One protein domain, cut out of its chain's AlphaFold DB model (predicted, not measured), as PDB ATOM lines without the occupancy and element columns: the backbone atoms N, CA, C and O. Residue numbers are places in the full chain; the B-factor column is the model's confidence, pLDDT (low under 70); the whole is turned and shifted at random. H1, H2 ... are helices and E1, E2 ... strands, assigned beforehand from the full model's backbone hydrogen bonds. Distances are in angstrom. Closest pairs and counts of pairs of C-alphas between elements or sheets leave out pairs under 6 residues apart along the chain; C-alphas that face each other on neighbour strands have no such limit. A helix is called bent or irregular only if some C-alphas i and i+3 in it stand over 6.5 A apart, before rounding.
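What this domain is: This is residues 237 to 335 of the 805 residues of an uncharacterized protein of Legionellales bacterium (UniProt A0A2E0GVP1). A row of parts runs along one long axis: the hairpin of E1 and E2 forms an arm at one end, the strongly twisted sheet E3, E8, E7, E4 comes next, then the parallel pair E5 and E6, and the helices H1 and H2 lie side by side at the other end. Residues 308 to 321 run back from H2 to E7, and residues 311 to 312 pair with both E3 and E6. The printed part has 99 residues with two named helices and eight named strands, in the order E1 E2 E3 E4 E5 H1 E6 H2 E7 E8; the four-stranded sheet is antiparallel and the class is mixed, helices and strands. It is compact, with a radius of gyration of the C-alphas of 13.0 A, yet elongated in outline, 45 by 24 by 20 A.

How they stand to each other: The largest sheet runs E3, residues 248 to 251, E8, residues 330 to 333, E7, residues 322 to 327, and E4, residues 256 to 258, with E3 and E4 as edge strands. E7 and E8 are a hairpin, with N 324 and O 332 2.9 A apart. N 331 of E8 and O 248 of E3 are 2.9 A apart, as are N 257 of E4 and O 323 of E7. E5, residues 261 to 263, and E6, residues 287 to 290, are parallel at 36 degrees, with N 288 and O 261 2.9 A apart. With H1, residues 268 to 277, they form a strand-helix-strand unit, two parallel neighbour strands with a helix between, and its crossover is right-handed. Residues 311 to 312 pair antiparallel with residues 250 to 251 of E3 and parallel with residues 289 to 290 of E6. H2, residues 299 to 307, is close to H1 but not clearly touching: their closest C-alphas, of Val 271 and Ile 300, are 7.4 A apart, at a shallow tilt of 14 degrees, the same way. The closest C-alphas of E6 and H2, those of Ile 289 and Ala 304, are 7.7 A apart. H1 is not on the four-stranded sheet; H2 is only just not on it, with 4 pairs of C-alphas within 10 A. E1, residues 237 to 239, and E2, residues 242 to 245, are a hairpin, with N 239 and O 242 2.8 A apart; E1 is apart from E8. In H2 every O i to N i+4 pair is within hydrogen-bond range, in H1 4 of 6.

Where its parts are: E7 is 15.7 A long from first to last C-alpha, H1 14.9 A, H2 12.8 A and E8 10.7 A; E2 and E3 are 9.9 A each, E6 9.7 A, E4 7.1 A, E5 6.8 A and E1 6.4 A. E1 begins at C-alpha 237, (295.859, 330.810, 179.921), and E8 ends at C-alpha 333, (290.751, 332.540, 170.884). H1 is irregular: C-alphas 269 and 272 are 7.8 A apart.

The domain as a whole: The C-alphas farthest apart, of Ala 241 and Ala 272, are 45.1 A apart. The printed part has no cut, and its one long link is H2 to E7. Mean pLDDT of the printed part is 90.3; residues 267 to 272 are under 70.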
ATOM      1  N   TYR A 237     295.293 331.816 180.814       95.56
ATOM      2  CA  TYR A 237     295.859 330.810 179.921       95.56
ATOM      3  C   TYR A 237     297.222 331.242 179.388       95.56
ATOM      4  O   TYR A 237     297.585 332.417 179.432       95.56
ATOM      5  N   MET A 238     298.002 330.278 178.900       94.62
ATOM      6  CA  MET A 238     299.293 330.557 178.277       94.62
ATOM      7  C   MET A 238     299.085 330.963 176.816       94.62
ATOM      8  O   MET A 238     298.660 330.149 176.002       94.62
ATOM      9  N   SER A 239     299.427 332.205 176.478       92.12
ATOM     10  CA  SER A 239     299.587 332.667 175.099       92.12
ATOM     11  C   SER A 239     301.079 332.711 174.774       92.12
ATOM     12  O   SER A 239     301.827 333.603 175.197       92.12
ATOM     13  N   GLY A 240     301.554 331.652 174.116       90.88
ATOM     14  CA  GLY A 240     302.980 331.384 173.948       90.88
ATOM     15  C   GLY A 240     303.684 331.200 175.299       90.88
ATOM     16  O   GLY A 240     303.433 330.234 176.012       90.88
ATOM     17  N   ALA A 241     304.582 332.124 175.650       91.06
ATOM     18  CA  ALA A 241     305.315 332.113 176.922       91.06
ATOM     19  C   ALA A 241     304.720 333.052 177.989       91.06
ATOM     20  O   ALA A 241     305.285 333.168 179.076       91.06
ATOM     21  N   THR A 242     303.607 333.727 177.688       90.56
ATOM     22  CA  THR A 242     303.003 334.732 178.568       90.56
ATOM     23  C   THR A 242     301.692 334.208 179.132       90.56
ATOM     24  O   THR A 242     300.831 333.759 178.380       90.56
ATOM     25  N   LEU A 243     301.525 334.285 180.451       91.56
ATOM     26  CA  LEU A 243     300.238 334.038 181.091       91.56
ATOM     27  C   LEU A 243     299.353 335.274 180.897       91.56
ATOM     28  O   LEU A 243     299.717 336.365 181.337       91.56
ATOM     29  N   VAL A 244     298.214 335.104 180.238       93.38
ATOM     30  CA  VAL A 244     297.252 336.175 179.950       93.38
ATOM     31  C   VAL A 244     295.910 335.871 180.604       93.38
ATOM     32  O   VAL A 244     295.584 334.709 180.859       93.38
ATOM     33  N   THR A 245     295.135 336.911 180.898       95.81
ATOM     34  CA  THR A 245     293.767 336.767 181.399       95.81
ATOM     35  C   THR A 245     292.786 336.898 180.242       95.81
ATOM     36  O   THR A 245     292.963 337.770 179.396       95.81
ATOM     37  N   ALA A 246     291.754 336.054 180.196       95.50
ATOM     38  CA  ALA A 246     290.672 336.232 179.236       95.50
ATOM     39  C   ALA A 246     289.961 337.569 179.500       95.50
ATOM     40  O   ALA A 246     289.519 337.827 180.619       95.50
ATOM     41  N   ASP A 247     289.859 338.410 178.475       92.62
ATOM     42  CA  ASP A 247     289.257 339.746 178.540       92.62
ATOM     43  C   ASP A 247     288.052 339.903 177.600       92.62
ATOM     44  O   ASP A 247     287.437 340.964 177.547       92.62
ATOM     45  N   THR A 248     287.683 338.836 176.888       94.88
ATOM     46  CA  THR A 248     286.535 338.816 175.983       94.88
ATOM     47  C   THR A 248     285.347 338.135 176.655       94.88
ATOM     48  O   THR A 248     285.433 336.981 177.089       94.88
ATOM     49  N   GLU A 249     284.214 338.830 176.717       94.69
ATOM     50  CA  GLU A 249     282.967 338.230 177.189       94.69
ATOM     51  C   GLU A 249     282.352 337.318 176.126       94.69
ATOM     52  O   GLU A 249     282.396 337.586 174.924       94.69
ATOM     53  N   GLY A 250     281.725 336.231 176.556       95.50
ATOM     54  CA  GLY A 250     281.040 335.328 175.641       95.50
ATOM     55  C   GLY A 250     280.471 334.104 176.334       95.50
ATOM     56  O   GLY A 250     280.630 333.906 177.533       95.50
ATOM     57  N   SER A 251     279.791 333.262 175.567       95.94
ATOM     58  CA  SER A 251     279.380 331.937 176.009       95.94
ATOM     59  C   SER A 251     279.472 330.949 174.859       95.94
ATOM     60  O   SER A 251     278.993 331.202 173.753       95.94
ATOM     61  N   ILE A 252     280.074 329.802 175.142       96.56
ATOM     62  CA  ILE A 252     280.233 328.668 174.245       96.56
ATOM     63  C   ILE A 252     279.681 327.459 175.003       96.56
ATOM     64  O   ILE A 252     280.427 326.756 175.676       96.56
ATOM     65  N   PRO A 253     278.374 327.157 174.887       93.25
ATOM     66  CA  PRO A 253     277.715 326.143 175.717       93.25
ATOM     67  C   PRO A 253     278.324 324.734 175.648       93.25
ATOM     68  O   PRO A 253     278.025 323.888 176.488       93.25
ATOM     69  N   GLN A 254     279.139 324.450 174.628       94.44
ATOM     70  CA  GLN A 254     279.867 323.189 174.470       94.44
ATOM     71  C   GLN A 254     281.291 323.208 175.066       94.44
ATOM     72  O   GLN A 254     282.002 322.215 174.938       94.44
ATOM     73  N   GLY A 255     281.719 324.313 175.680       95.69
ATOM     74  CA  GLY A 255     283.067 324.560 176.198       95.69
ATOM     75  C   GLY A 255     284.044 325.090 175.147       95.69
ATOM     76  O   GLY A 255     284.850 325.964 175.447       95.69
ATOM     77  N   SER A 256     283.956 324.621 173.901       97.06
ATOM     78  CA  SER A 256     284.767 325.132 172.789       97.06
ATOM     79  C   SER A 256     284.052 325.046 171.440       97.06
ATOM     80  O   SER A 256     283.098 324.279 171.260       97.06
ATOM     81  N   VAL A 257     284.498 325.859 170.479       97.81
ATOM     82  CA  VAL A 257     283.962 325.880 169.115       97.81
ATOM     83  C   VAL A 257     285.050 326.164 168.083       97.81
ATOM     84  O   VAL A 257     285.730 327.181 168.149       97.81
ATOM     85  N   SER A 258     285.138 325.301 167.070       98.06
ATOM     86  CA  SER A 258     285.843 325.612 165.823       98.06
ATOM     87  C   SER A 258     284.916 326.374 164.889       98.06
ATOM     88  O   SER A 258     283.922 325.819 164.397       98.06
ATOM     89  N   VAL A 259     285.235 327.630 164.617       98.12
ATOM     90  CA  VAL A 259     284.391 328.548 163.858       98.12
ATOM     91  C   VAL A 259     284.359 328.141 162.386       98.12
ATOM     92  O   VAL A 259     285.369 328.131 161.682       98.12
ATOM     93  N   LYS A 260     283.169 327.792 161.890       98.12
ATOM     94  CA  LYS A 260     282.912 327.436 160.481       98.12
ATOM     95  C   LYS A 260     282.050 328.462 159.762       98.12
ATOM     96  O   LYS A 260     282.117 328.563 158.540       98.12
ATOM     97  N   LYS A 261     281.241 329.213 160.507       97.19
ATOM     98  CA  LYS A 261     280.429 330.308 159.982       97.19
ATOM     99  C   LYS A 261     280.272 331.362 161.067       97.19
ATOM    100  O   LYS A 261     279.918 331.025 162.189       97.19
ATOM    101  N   VAL A 262     280.501 332.617 160.705       96.75
ATOM    102  CA  VAL A 262     280.300 333.765 161.591       96.75
ATOM    103  C   VAL A 262     279.088 334.541 161.100       96.75
ATOM    104  O   VAL A 262     278.942 334.760 159.896       96.75
ATOM    105  N   TRP A 263     278.225 334.944 162.022       94.25
ATOM    106  CA  TRP A 263     277.225 335.977 161.785       94.25
ATOM    107  C   TRP A 263     277.521 337.168 162.694       94.25
ATOM    108  O   TRP A 263     277.789 336.984 163.882       94.25
ATOM    109  N   LYS A 264     277.512 338.367 162.111       92.81
ATOM    110  CA  LYS A 264     277.771 339.631 162.798       92.81
ATOM    111  C   LYS A 264     276.494 340.469 162.724       92.81
ATOM    112  O   LYS A 264     276.103 340.799 161.607       92.81
ATOM    113  N   PRO A 265     275.823 340.757 163.848       86.44
ATOM    114  CA  PRO A 265     274.662 341.633 163.835       86.44
ATOM    115  C   PRO A 265     275.070 343.075 163.513       86.44
ATOM    116  O   PRO A 265     276.072 343.563 164.034       86.44
ATOM    117  N   GLU A 266     274.270 343.761 162.694       78.50
ATOM    118  CA  GLU A 266     274.421 345.198 162.382       78.50
ATOM    119  C   GLU A 266     273.354 346.071 163.085       78.50
ATOM    120  O   GLU A 266     273.153 347.233 162.734       78.50
ATOM    121  N   GLY A 267     272.661 345.520 164.092       66.44
ATOM    122  CA  GLY A 267     271.700 346.220 164.951       66.44
ATOM    123  C   GLY A 267     270.403 345.442 165.213       66.44
ATOM    124  O   GLY A 267     270.231 344.296 164.792       66.44
ATOM    125  N   LEU A 268     269.445 346.092 165.888       60.47
ATOM    126  CA  LEU A 268     268.168 345.493 166.319       60.47
ATOM    127  C   LEU A 268     267.183 345.173 165.176       60.47
ATOM    128  O   LEU A 268     266.187 344.486 165.396       60.47
ATOM    129  N   VAL A 269     267.445 345.625 163.946       55.69
ATOM    130  CA  VAL A 269     266.536 345.433 162.796       55.69
ATOM    131  C   VAL A 269     266.476 343.967 162.320       55.69
ATOM    132  O   VAL A 269     265.593 343.603 161.548       55.69
ATOM    133  N   GLU A 270     267.323 343.077 162.840       61.72
ATOM    134  CA  GLU A 270     267.374 341.668 162.421       61.72
ATOM    135  C   GLU A 270     266.858 340.662 163.458       61.72
ATOM    136  O   GLU A 270     267.005 339.461 163.257       61.72
ATOM    137  N   VAL A 271     266.221 341.088 164.554       65.31
ATOM    138  CA  VAL A 271     265.858 340.138 165.621       65.31
ATOM    139  C   VAL A 271     264.742 339.168 165.200       65.31
ATOM    140  O   VAL A 271     264.848 337.969 165.445       65.31
ATOM    141  N   ALA A 272     263.731 339.636 164.461       66.44
ATOM    142  CA  ALA A 272     262.706 338.760 163.880       66.44
ATOM    143  C   ALA A 272     263.303 337.749 162.878       66.44
ATOM    144  O   ALA A 272     262.898 336.586 162.815       66.44
ATOM    145  N   TRP A 273     264.300 338.180 162.099       76.00
ATOM    146  CA  TRP A 273     265.029 337.294 161.196       76.00
ATOM    147  C   TRP A 273     265.870 336.279 161.977       76.00
ATOM    148  O   TRP A 273     265.869 335.096 161.636       76.00
ATOM    149  N   LEU A 274     266.540 336.719 163.039       77.19
ATOM    150  CA  LEU A 274     267.344 335.892 163.930       77.19
ATOM    151  C   LEU A 274     266.491 334.815 164.610       77.19
ATOM    152  O   LEU A 274     266.897 333.657 164.608       77.19
ATOM    153  N   GLU A 275     265.281 335.125 165.075       76.06
ATOM    154  CA  GLU A 275     264.376 334.107 165.628       76.06
ATOM    155  C   GLU A 275     263.993 333.043 164.591       76.06
ATOM    156  O   GLU A 275     264.017 331.845 164.881       76.06
ATOM    157  N   ALA A 276     263.689 333.459 163.359       78.19
ATOM    158  CA  ALA A 276     263.282 332.539 162.301       78.19
ATOM    159  C   ALA A 276     264.448 331.684 161.760       78.19
ATOM    160  O   ALA A 276     264.256 330.522 161.387       78.19
ATOM    161  N   ASN A 277     265.663 332.237 161.704       81.12
ATOM    162  CA  ASN A 277     266.780 331.647 160.956       81.12
ATOM    163  C   ASN A 277     267.916 331.122 161.840       81.12
ATOM    164  O   ASN A 277     268.623 330.199 161.434       81.12
ATOM    165  N   ILE A 278     268.090 331.660 163.047       80.44
ATOM    166  CA  ILE A 278     269.184 331.321 163.961       80.44
ATOM    167  C   ILE A 278     268.621 330.491 165.114       80.44
ATOM    168  O   ILE A 278     268.467 330.938 166.243       80.44
ATOM    169  N   THR A 279     268.311 329.231 164.826       81.50
ATOM    170  CA  THR A 279     267.977 328.235 165.851       81.50
ATOM    171  C   THR A 279     268.954 327.074 165.766       81.50
ATOM    172  O   THR A 279     269.558 326.833 164.718       81.50
ATOM    173  N   LYS A 280     269.086 326.300 166.849       77.56
ATOM    174  CA  LYS A 280     270.007 325.151 166.909       77.56
ATOM    175  C   LYS A 280     269.834 324.156 165.751       77.56
ATOM    176  O   LYS A 280     270.803 323.530 165.343       77.56
ATOM    177  N   GLY A 281     268.608 323.988 165.249       83.81
ATOM    178  CA  GLY A 281     268.308 323.097 164.125       83.81
ATOM    179  C   GLY A 281     268.583 323.705 162.747       83.81
ATOM    180  O   GLY A 281     268.755 322.961 161.787       83.81
ATOM    181  N   ASN A 282     268.649 325.037 162.655       89.88
ATOM    182  CA  ASN A 282     268.757 325.768 161.391       89.88
ATOM    183  C   ASN A 282     270.190 326.225 161.080       89.88
ATOM    184  O   ASN A 282     270.512 326.488 159.920       89.88
ATOM    185  N   VAL A 283     271.064 326.309 162.089       92.44
ATOM    186  CA  VAL A 283     272.460 326.733 161.908       92.44
ATOM    187  C   VAL A 283     273.421 325.539 161.818       92.44
ATOM    188  O   VAL A 283     273.227 324.530 162.497       92.44
ATOM    189  N   PRO A 284     274.478 325.614 160.986       93.81
ATOM    190  CA  PRO A 284     275.464 324.542 160.889       93.81
ATOM    191  C   PRO A 284     276.306 324.425 162.170       93.81
ATOM    192  O   PRO A 284     276.468 325.383 162.925       93.81
ATOM    193  N   LYS A 285     276.922 323.257 162.392       95.56
ATOM    194  CA  LYS A 285     277.923 323.090 163.458       95.56
ATOM    195  C   LYS A 285     279.089 324.068 163.240       95.56
ATOM    196  O   LYS A 285     279.573 324.201 162.117       95.56
ATOM    197  N   GLY A 286     279.548 324.711 164.313       96.31
ATOM    198  CA  GLY A 286     280.581 325.751 164.245       96.31
ATOM    199  C   GLY A 286     280.049 327.124 163.825       96.31
ATOM    200  O   GLY A 286     280.835 327.983 163.433       96.31
ATOM    201  N   PHE A 287     278.729 327.329 163.847       97.31
ATOM    202  CA  PHE A 287     278.136 328.656 163.726       97.31
ATOM    203  C   PHE A 287     278.371 329.461 165.008       97.31
ATOM    204  O   PHE A 287     278.088 328.963 166.098       97.31
ATOM    205  N   VAL A 288     278.861 330.688 164.864       97.44
ATOM    206  CA  VAL A 288     279.131 331.617 165.965       97.44
ATOM    207  C   VAL A 288     278.498 332.969 165.668       97.44
ATOM    208  O   VAL A 288     278.552 333.454 164.534       97.44
ATOM    209  N   ILE A 289     277.917 333.576 166.699       95.44
ATOM    210  CA  ILE A 289     277.486 334.971 166.684       95.44
ATOM    211  C   ILE A 289     278.626 335.820 167.249       95.44
ATOM    212  O   ILE A 289     279.010 335.638 168.402       95.44
ATOM    213  N   ALA A 290     279.164 336.727 166.437       95.62
ATOM    214  CA  ALA A 290     280.254 337.620 166.812       95.62
ATOM    215  C   ALA A 290     279.736 339.053 166.891       95.62
ATOM    216  O   ALA A 290     279.334 339.627 165.880       95.62
ATOM    217  N   HIS A 291     279.703 339.606 168.097       91.94
ATOM    218  CA  HIS A 291     278.954 340.807 168.411       91.94
ATOM    219  C   HIS A 291     279.853 341.883 169.028       91.94
ATOM    220  O   HIS A 291     280.014 341.950 170.241       91.94
ATOM    221  N   ALA A 292     280.427 342.726 168.168       89.25
ATOM    222  CA  ALA A 292     281.467 343.706 168.497       89.25
ATOM    223  C   ALA A 292     281.196 344.547 169.755       89.25
ATOM    224  O   ALA A 292     282.027 344.597 170.652       89.25
ATOM    225  N   ASN A 293     280.022 345.176 169.819       84.31
ATOM    226  CA  ASN A 293     279.629 346.048 170.928       84.31
ATOM    227  C   ASN A 293     278.568 345.390 171.822       84.31
ATOM    228  O   ASN A 293     277.846 346.059 172.559       84.31
ATOM    229  N   GLY A 294     278.444 344.067 171.714       86.75
ATOM    230  CA  GLY A 294     277.429 343.295 172.401       86.75
ATOM    231  C   GLY A 294     277.574 343.312 173.917       86.75
ATOM    232  O   GLY A 294     278.588 343.701 174.483       86.75
ATOM    233  N   SER A 295     276.560 342.788 174.596       88.06
ATOM    234  CA  SER A 295     276.662 342.432 176.012       88.06
ATOM    235  C   SER A 295     276.071 341.051 176.243       88.06
ATOM    236  O   SER A 295     275.222 340.584 175.472       88.06
ATOM    237  N   MET A 296     276.467 340.392 177.330       90.00
ATOM    238  CA  MET A 296     275.848 339.130 177.759       90.00
ATOM    239  C   MET A 296     274.384 339.289 178.215       90.00
ATOM    240  O   MET A 296     273.687 338.284 178.405       90.00
ATOM    241  N   SER A 297     273.919 340.535 178.368       87.50
ATOM    242  CA  SER A 297     272.533 340.920 178.666       87.50
ATOM    243  C   SER A 297     271.772 341.426 177.427       87.50
ATOM    244  O   SER A 297     270.599 341.776 177.540       87.50
ATOM    245  N   SER A 298     272.397 341.448 176.243       85.31
ATOM    246  CA  SER A 298     271.746 341.856 174.993       85.31
ATOM    247  C   SER A 298     270.659 340.868 174.563       85.31
ATOM    248  O   SER A 298     270.679 339.676 174.896       85.31
ATOM    249  N   HIS A 299     269.724 341.360 173.750       82.19
ATOM    250  CA  HIS A 299     268.671 340.548 173.144       82.19
ATOM    251  C   HIS A 299     269.237 339.366 172.340       82.19
ATOM    252  O   HIS A 299     268.751 338.239 172.448       82.19
ATOM    253  N   ILE A 300     270.318 339.609 171.600       86.50
ATOM    254  CA  ILE A 300     270.997 338.608 170.776       86.50
ATOM    255  C   ILE A 300     271.654 337.534 171.652       86.50
ATOM    256  O   ILE A 300     271.508 336.342 171.372       86.50
ATOM    257  N   ALA A 301     272.322 337.924 172.743       89.25
ATOM    258  CA  ALA A 301     272.929 336.979 173.682       89.25
ATOM    259  C   ALA A 301     271.883 336.088 174.367       89.25
ATOM    260  O   ALA A 301     272.095 334.885 174.534       89.25
ATOM    261  N   ALA A 302     270.736 336.659 174.754       86.06
ATOM    262  CA  ALA A 302     269.632 335.904 175.342       86.06
ATOM    263  C   ALA A 302     269.104 334.824 174.381       86.06
ATOM    264  O   ALA A 302     268.963 333.667 174.786       86.06
ATOM    265  N   HIS A 303     268.900 335.175 173.108       87.44
ATOM    266  CA  HIS A 303     268.482 334.227 172.071       87.44
ATOM    267  C   HIS A 303     269.527 333.137 171.813       87.44
ATOM    268  O   HIS A 303     269.208 331.944 171.795       87.44
ATOM    269  N   ALA A 304     270.798 333.525 171.677       91.06
ATOM    270  CA  ALA A 304     271.901 332.591 171.474       91.06
ATOM    271  C   ALA A 304     271.962 331.546 172.600       91.06
ATOM    272  O   ALA A 304     272.016 330.342 172.341       91.06
ATOM    273  N   ARG A 305     271.843 332.004 173.853       90.00
ATOM    274  CA  ARG A 305     271.811 331.160 175.054       90.00
ATOM    275  C   ARG A 305     270.628 330.192 175.044       90.00
ATOM    276  O   ARG A 305     270.829 329.001 175.272       90.00
ATOM    277  N   ALA A 306     269.422 330.670 174.723       87.25
ATOM    278  CA  ALA A 306     268.214 329.841 174.658       87.25
ATOM    279  C   ALA A 306     268.337 328.686 173.646       87.25
ATOM    280  O   ALA A 306     267.779 327.608 173.853       87.25
ATOM    281  N   HIS A 307     269.115 328.882 172.577       90.31
ATOM    282  CA  HIS A 307     269.353 327.870 171.547       90.31
ATOM    283  C   HIS A 307     270.703 327.147 171.663       90.31
ATOM    284  O   HIS A 307     271.003 326.277 170.843       90.31
ATOM    285  N   GLY A 308     271.511 327.440 172.684       92.31
ATOM    286  CA  GLY A 308     272.829 326.831 172.861       92.31
ATOM    287  C   GLY A 308     273.814 327.163 171.729       92.31
ATOM    288  O   GLY A 308     274.622 326.309 171.353       92.31
ATOM    289  N   ILE A 309     273.695 328.360 171.152       95.25
ATOM    290  CA  ILE A 309     274.528 328.873 170.063       95.25
ATOM    291  C   ILE A 309     275.679 329.687 170.670       95.25
ATOM    292  O   ILE A 309     275.409 330.552 171.504       95.25
ATOM    293  N   PRO A 310     276.938 329.442 170.266       97.12
ATOM    294  CA  PRO A 310     278.066 330.248 170.711       97.12
ATOM    295  C   PRO A 310     277.900 331.733 170.369       97.12
ATOM    296  O   PRO A 310     277.572 332.094 169.234       97.12
ATOM    297  N   TYR A 311     278.162 332.578 171.358       96.19
ATOM    298  CA  TYR A 311     278.051 334.028 171.291       96.19
ATOM    299  C   TYR A 311     279.312 334.656 171.876       96.19
ATOM    300  O   TYR A 311     279.707 334.312 172.987       96.19
ATOM    301  N   ILE A 312     279.951 335.556 171.136       97.31
ATOM    302  CA  ILE A 312     281.238 336.154 171.501       97.31
ATOM    303  C   ILE A 312     281.134 337.664 171.328       97.31
ATOM    304  O   ILE A 312     280.760 338.136 170.253       97.31
ATOM    305  N   VAL A 313     281.479 338.420 172.369       94.44
ATOM    306  CA  VAL A 313     281.492 339.887 172.353       94.44
ATOM    307  C   VAL A 313     282.820 340.372 171.773       94.44
ATOM    308  O   VAL A 313     283.720 340.795 172.488       94.44
ATOM    309  N   SER A 314     282.980 340.204 170.461       94.12
ATOM    310  CA  SER A 314     284.159 340.653 169.720       94.12
ATOM    311  C   SER A 314     283.845 340.796 168.231       94.12
ATOM    312  O   SER A 314     283.044 340.041 167.671       94.12
ATOM    313  N   ASP A 315     284.498 341.747 167.565       92.69
ATOM    314  CA  ASP A 315     284.494 341.892 166.109       92.69
ATOM    315  C   ASP A 315     285.570 341.046 165.411       92.69
ATOM    316  O   ASP A 315     285.489 340.845 164.192       92.69
ATOM    317  N   SER A 316     286.540 340.518 166.165       95.19
ATOM    318  CA  SER A 316     287.724 339.829 165.643       95.19
ATOM    319  C   SER A 316     287.485 338.369 165.248       95.19
ATOM    320  O   SER A 316     288.334 337.767 164.592       95.19
ATOM    321  N   VAL A 317     286.316 337.809 165.576       97.06
ATOM    322  CA  VAL A 317     285.975 336.411 165.279       97.06
ATOM    323  C   VAL A 317     285.967 336.155 163.770       97.06
ATOM    324  O   VAL A 317     285.237 336.804 163.005       97.06
ATOM    325  N   SER A 318     286.737 335.155 163.356       97.69
ATOM    326  CA  SER A 318     286.957 334.762 161.970       97.69
ATOM    327  C   SER A 318     286.683 333.271 161.746       97.69
ATOM    328  O   SER A 318     286.720 332.441 162.651       97.69
ATOM    329  N   VAL A 319     286.353 332.904 160.503       97.94
ATOM    330  CA  VAL A 319     286.197 331.490 160.129       97.94
ATOM    331  C   VAL A 319     287.564 330.816 160.157       97.94
ATOM    332  O   VAL A 319     288.483 331.267 159.480       97.94
ATOM    333  N   GLY A 320     287.659 329.695 160.863       97.06
ATOM    334  CA  GLY A 320     288.910 328.979 161.090       97.06
ATOM    335  C   GLY A 320     289.430 329.112 162.515       97.06
ATOM    336  O   GLY A 320     290.183 328.233 162.916       97.06
ATOM    337  N   ASP A 321     288.983 330.121 163.266       97.88
ATOM    338  CA  ASP A 321     289.346 330.293 164.671       97.88
ATOM    339  C   ASP A 321     288.840 329.122 165.519       97.88
ATOM    340  O   ASP A 321     287.790 328.531 165.238       97.88
ATOM    341  N   ASP A 322     289.545 328.854 166.608       97.88
ATOM    342  CA  ASP A 322     289.097 327.980 167.681       97.88
ATOM    343  C   ASP A 322     288.927 328.840 168.939       97.88
ATOM    344  O   ASP A 322     289.842 329.547 169.349       97.88
ATOM    345  N   TRP A 323     287.730 328.837 169.525       98.00
ATOM    346  CA  TRP A 323     287.418 329.614 170.727       98.00
ATOM    347  C   TRP A 323     287.048 328.691 171.884       98.00
ATOM    348  O   TRP A 323     286.358 327.686 171.691       98.00
ATOM    349  N   VAL A 324     287.467 329.059 173.096       97.69
ATOM    350  CA  VAL A 324     287.263 328.283 174.328       97.69
ATOM    351  C   VAL A 324     286.620 329.155 175.404       97.69
ATOM    352  O   VAL A 324     287.080 330.264 175.661       97.69
ATOM    353  N   GLU A 325     285.573 328.644 176.055       97.38
ATOM    354  CA  GLU A 325     284.997 329.205 177.281       97.38
ATOM    355  C   GLU A 325     285.655 328.512 178.480       97.38
ATOM    356  O   GLU A 325     285.224 327.444 178.919       97.38
ATOM    357  N   GLY A 326     286.743 329.091 178.994       95.69
ATOM    358  CA  GLY A 326     287.469 328.528 180.137       95.69
ATOM    359  C   GLY A 326     286.775 328.758 181.482       95.69
ATOM    360  O   GLY A 326     287.049 328.059 182.458       95.69
ATOM    361  N   SER A 327     285.855 329.719 181.538       95.81
ATOM    362  CA  SER A 327     285.015 330.019 182.697       95.81
ATOM    363  C   SER A 327     283.726 330.697 182.233       95.81
ATOM    364  O   SER A 327     283.760 331.430 181.249       95.81
ATOM    365  N   ALA A 328     282.615 330.494 182.943       94.00
ATOM    366  CA  ALA A 328     281.303 331.001 182.542       94.00
ATOM    367  C   ALA A 328     281.309 332.514 182.236       94.00
ATOM    368  O   ALA A 328     281.602 333.342 183.101       94.00
ATOM    369  N   GLY A 329     280.951 332.874 181.003       93.50
ATOM    370  CA  GLY A 329     280.892 334.271 180.569       93.50
ATOM    371  C   GLY A 329     282.192 334.836 179.985       93.50
ATOM    372  O   GLY A 329     282.173 335.977 179.529       93.50
ATOM    373  N   TRP A 330     283.289 334.071 179.968       96.62
ATOM    374  CA  TRP A 330     284.596 334.511 179.467       96.62
ATOM    375  C   TRP A 330     285.145 333.542 178.430       96.62
ATOM    376  O   TRP A 330     285.211 332.334 178.668       96.62
ATOM    377  N   VAL A 331     285.587 334.080 177.298       97.25
ATOM    378  CA  VAL A 331     286.089 333.304 176.163       97.25
ATOM    379  C   VAL A 331     287.453 333.810 175.703       97.25
ATOM    380  O   VAL A 331     287.797 334.971 175.910       97.25
ATOM    381  N   ALA A 332     288.232 332.939 175.069       97.44
ATOM    382  CA  ALA A 332     289.489 333.304 174.424       97.44
ATOM    383  C   ALA A 332     289.681 332.530 173.113       97.44
ATOM    384  O   ALA A 332     289.202 331.401 172.980       97.44
ATOM    385  N   CYS A 333     290.378 333.150 172.159       97.56
ATOM    386  CA  CYS A 333     290.751 332.540 170.884       97.56
ATOM    387  C   CYS A 333     292.085 331.796 171.017       97.56
ATOM    388  O   CYS A 333     293.052 332.350 171.541       97.56
ATOM    389  N   GLU A 334     292.154 330.568 170.508       95.81
ATOM    390  CA  GLU A 334     293.387 329.791 170.393       95.81
ATOM    391  C   GLU A 334     294.265 330.370 169.274       95.81
ATOM    392  O   GLU A 334     293.878 330.384 168.106       95.81
ATOM    393  N   ASP A 335     295.469 330.839 169.614       92.00
ATOM    394  CA  ASP A 335     296.446 331.359 168.646       92.00
ATOM    395  C   ASP A 335     297.473 330.274 168.285       92.00
ATOM    396  O   ASP A 335     298.631 330.281 168.706       92.00
TER     397      ASP A 335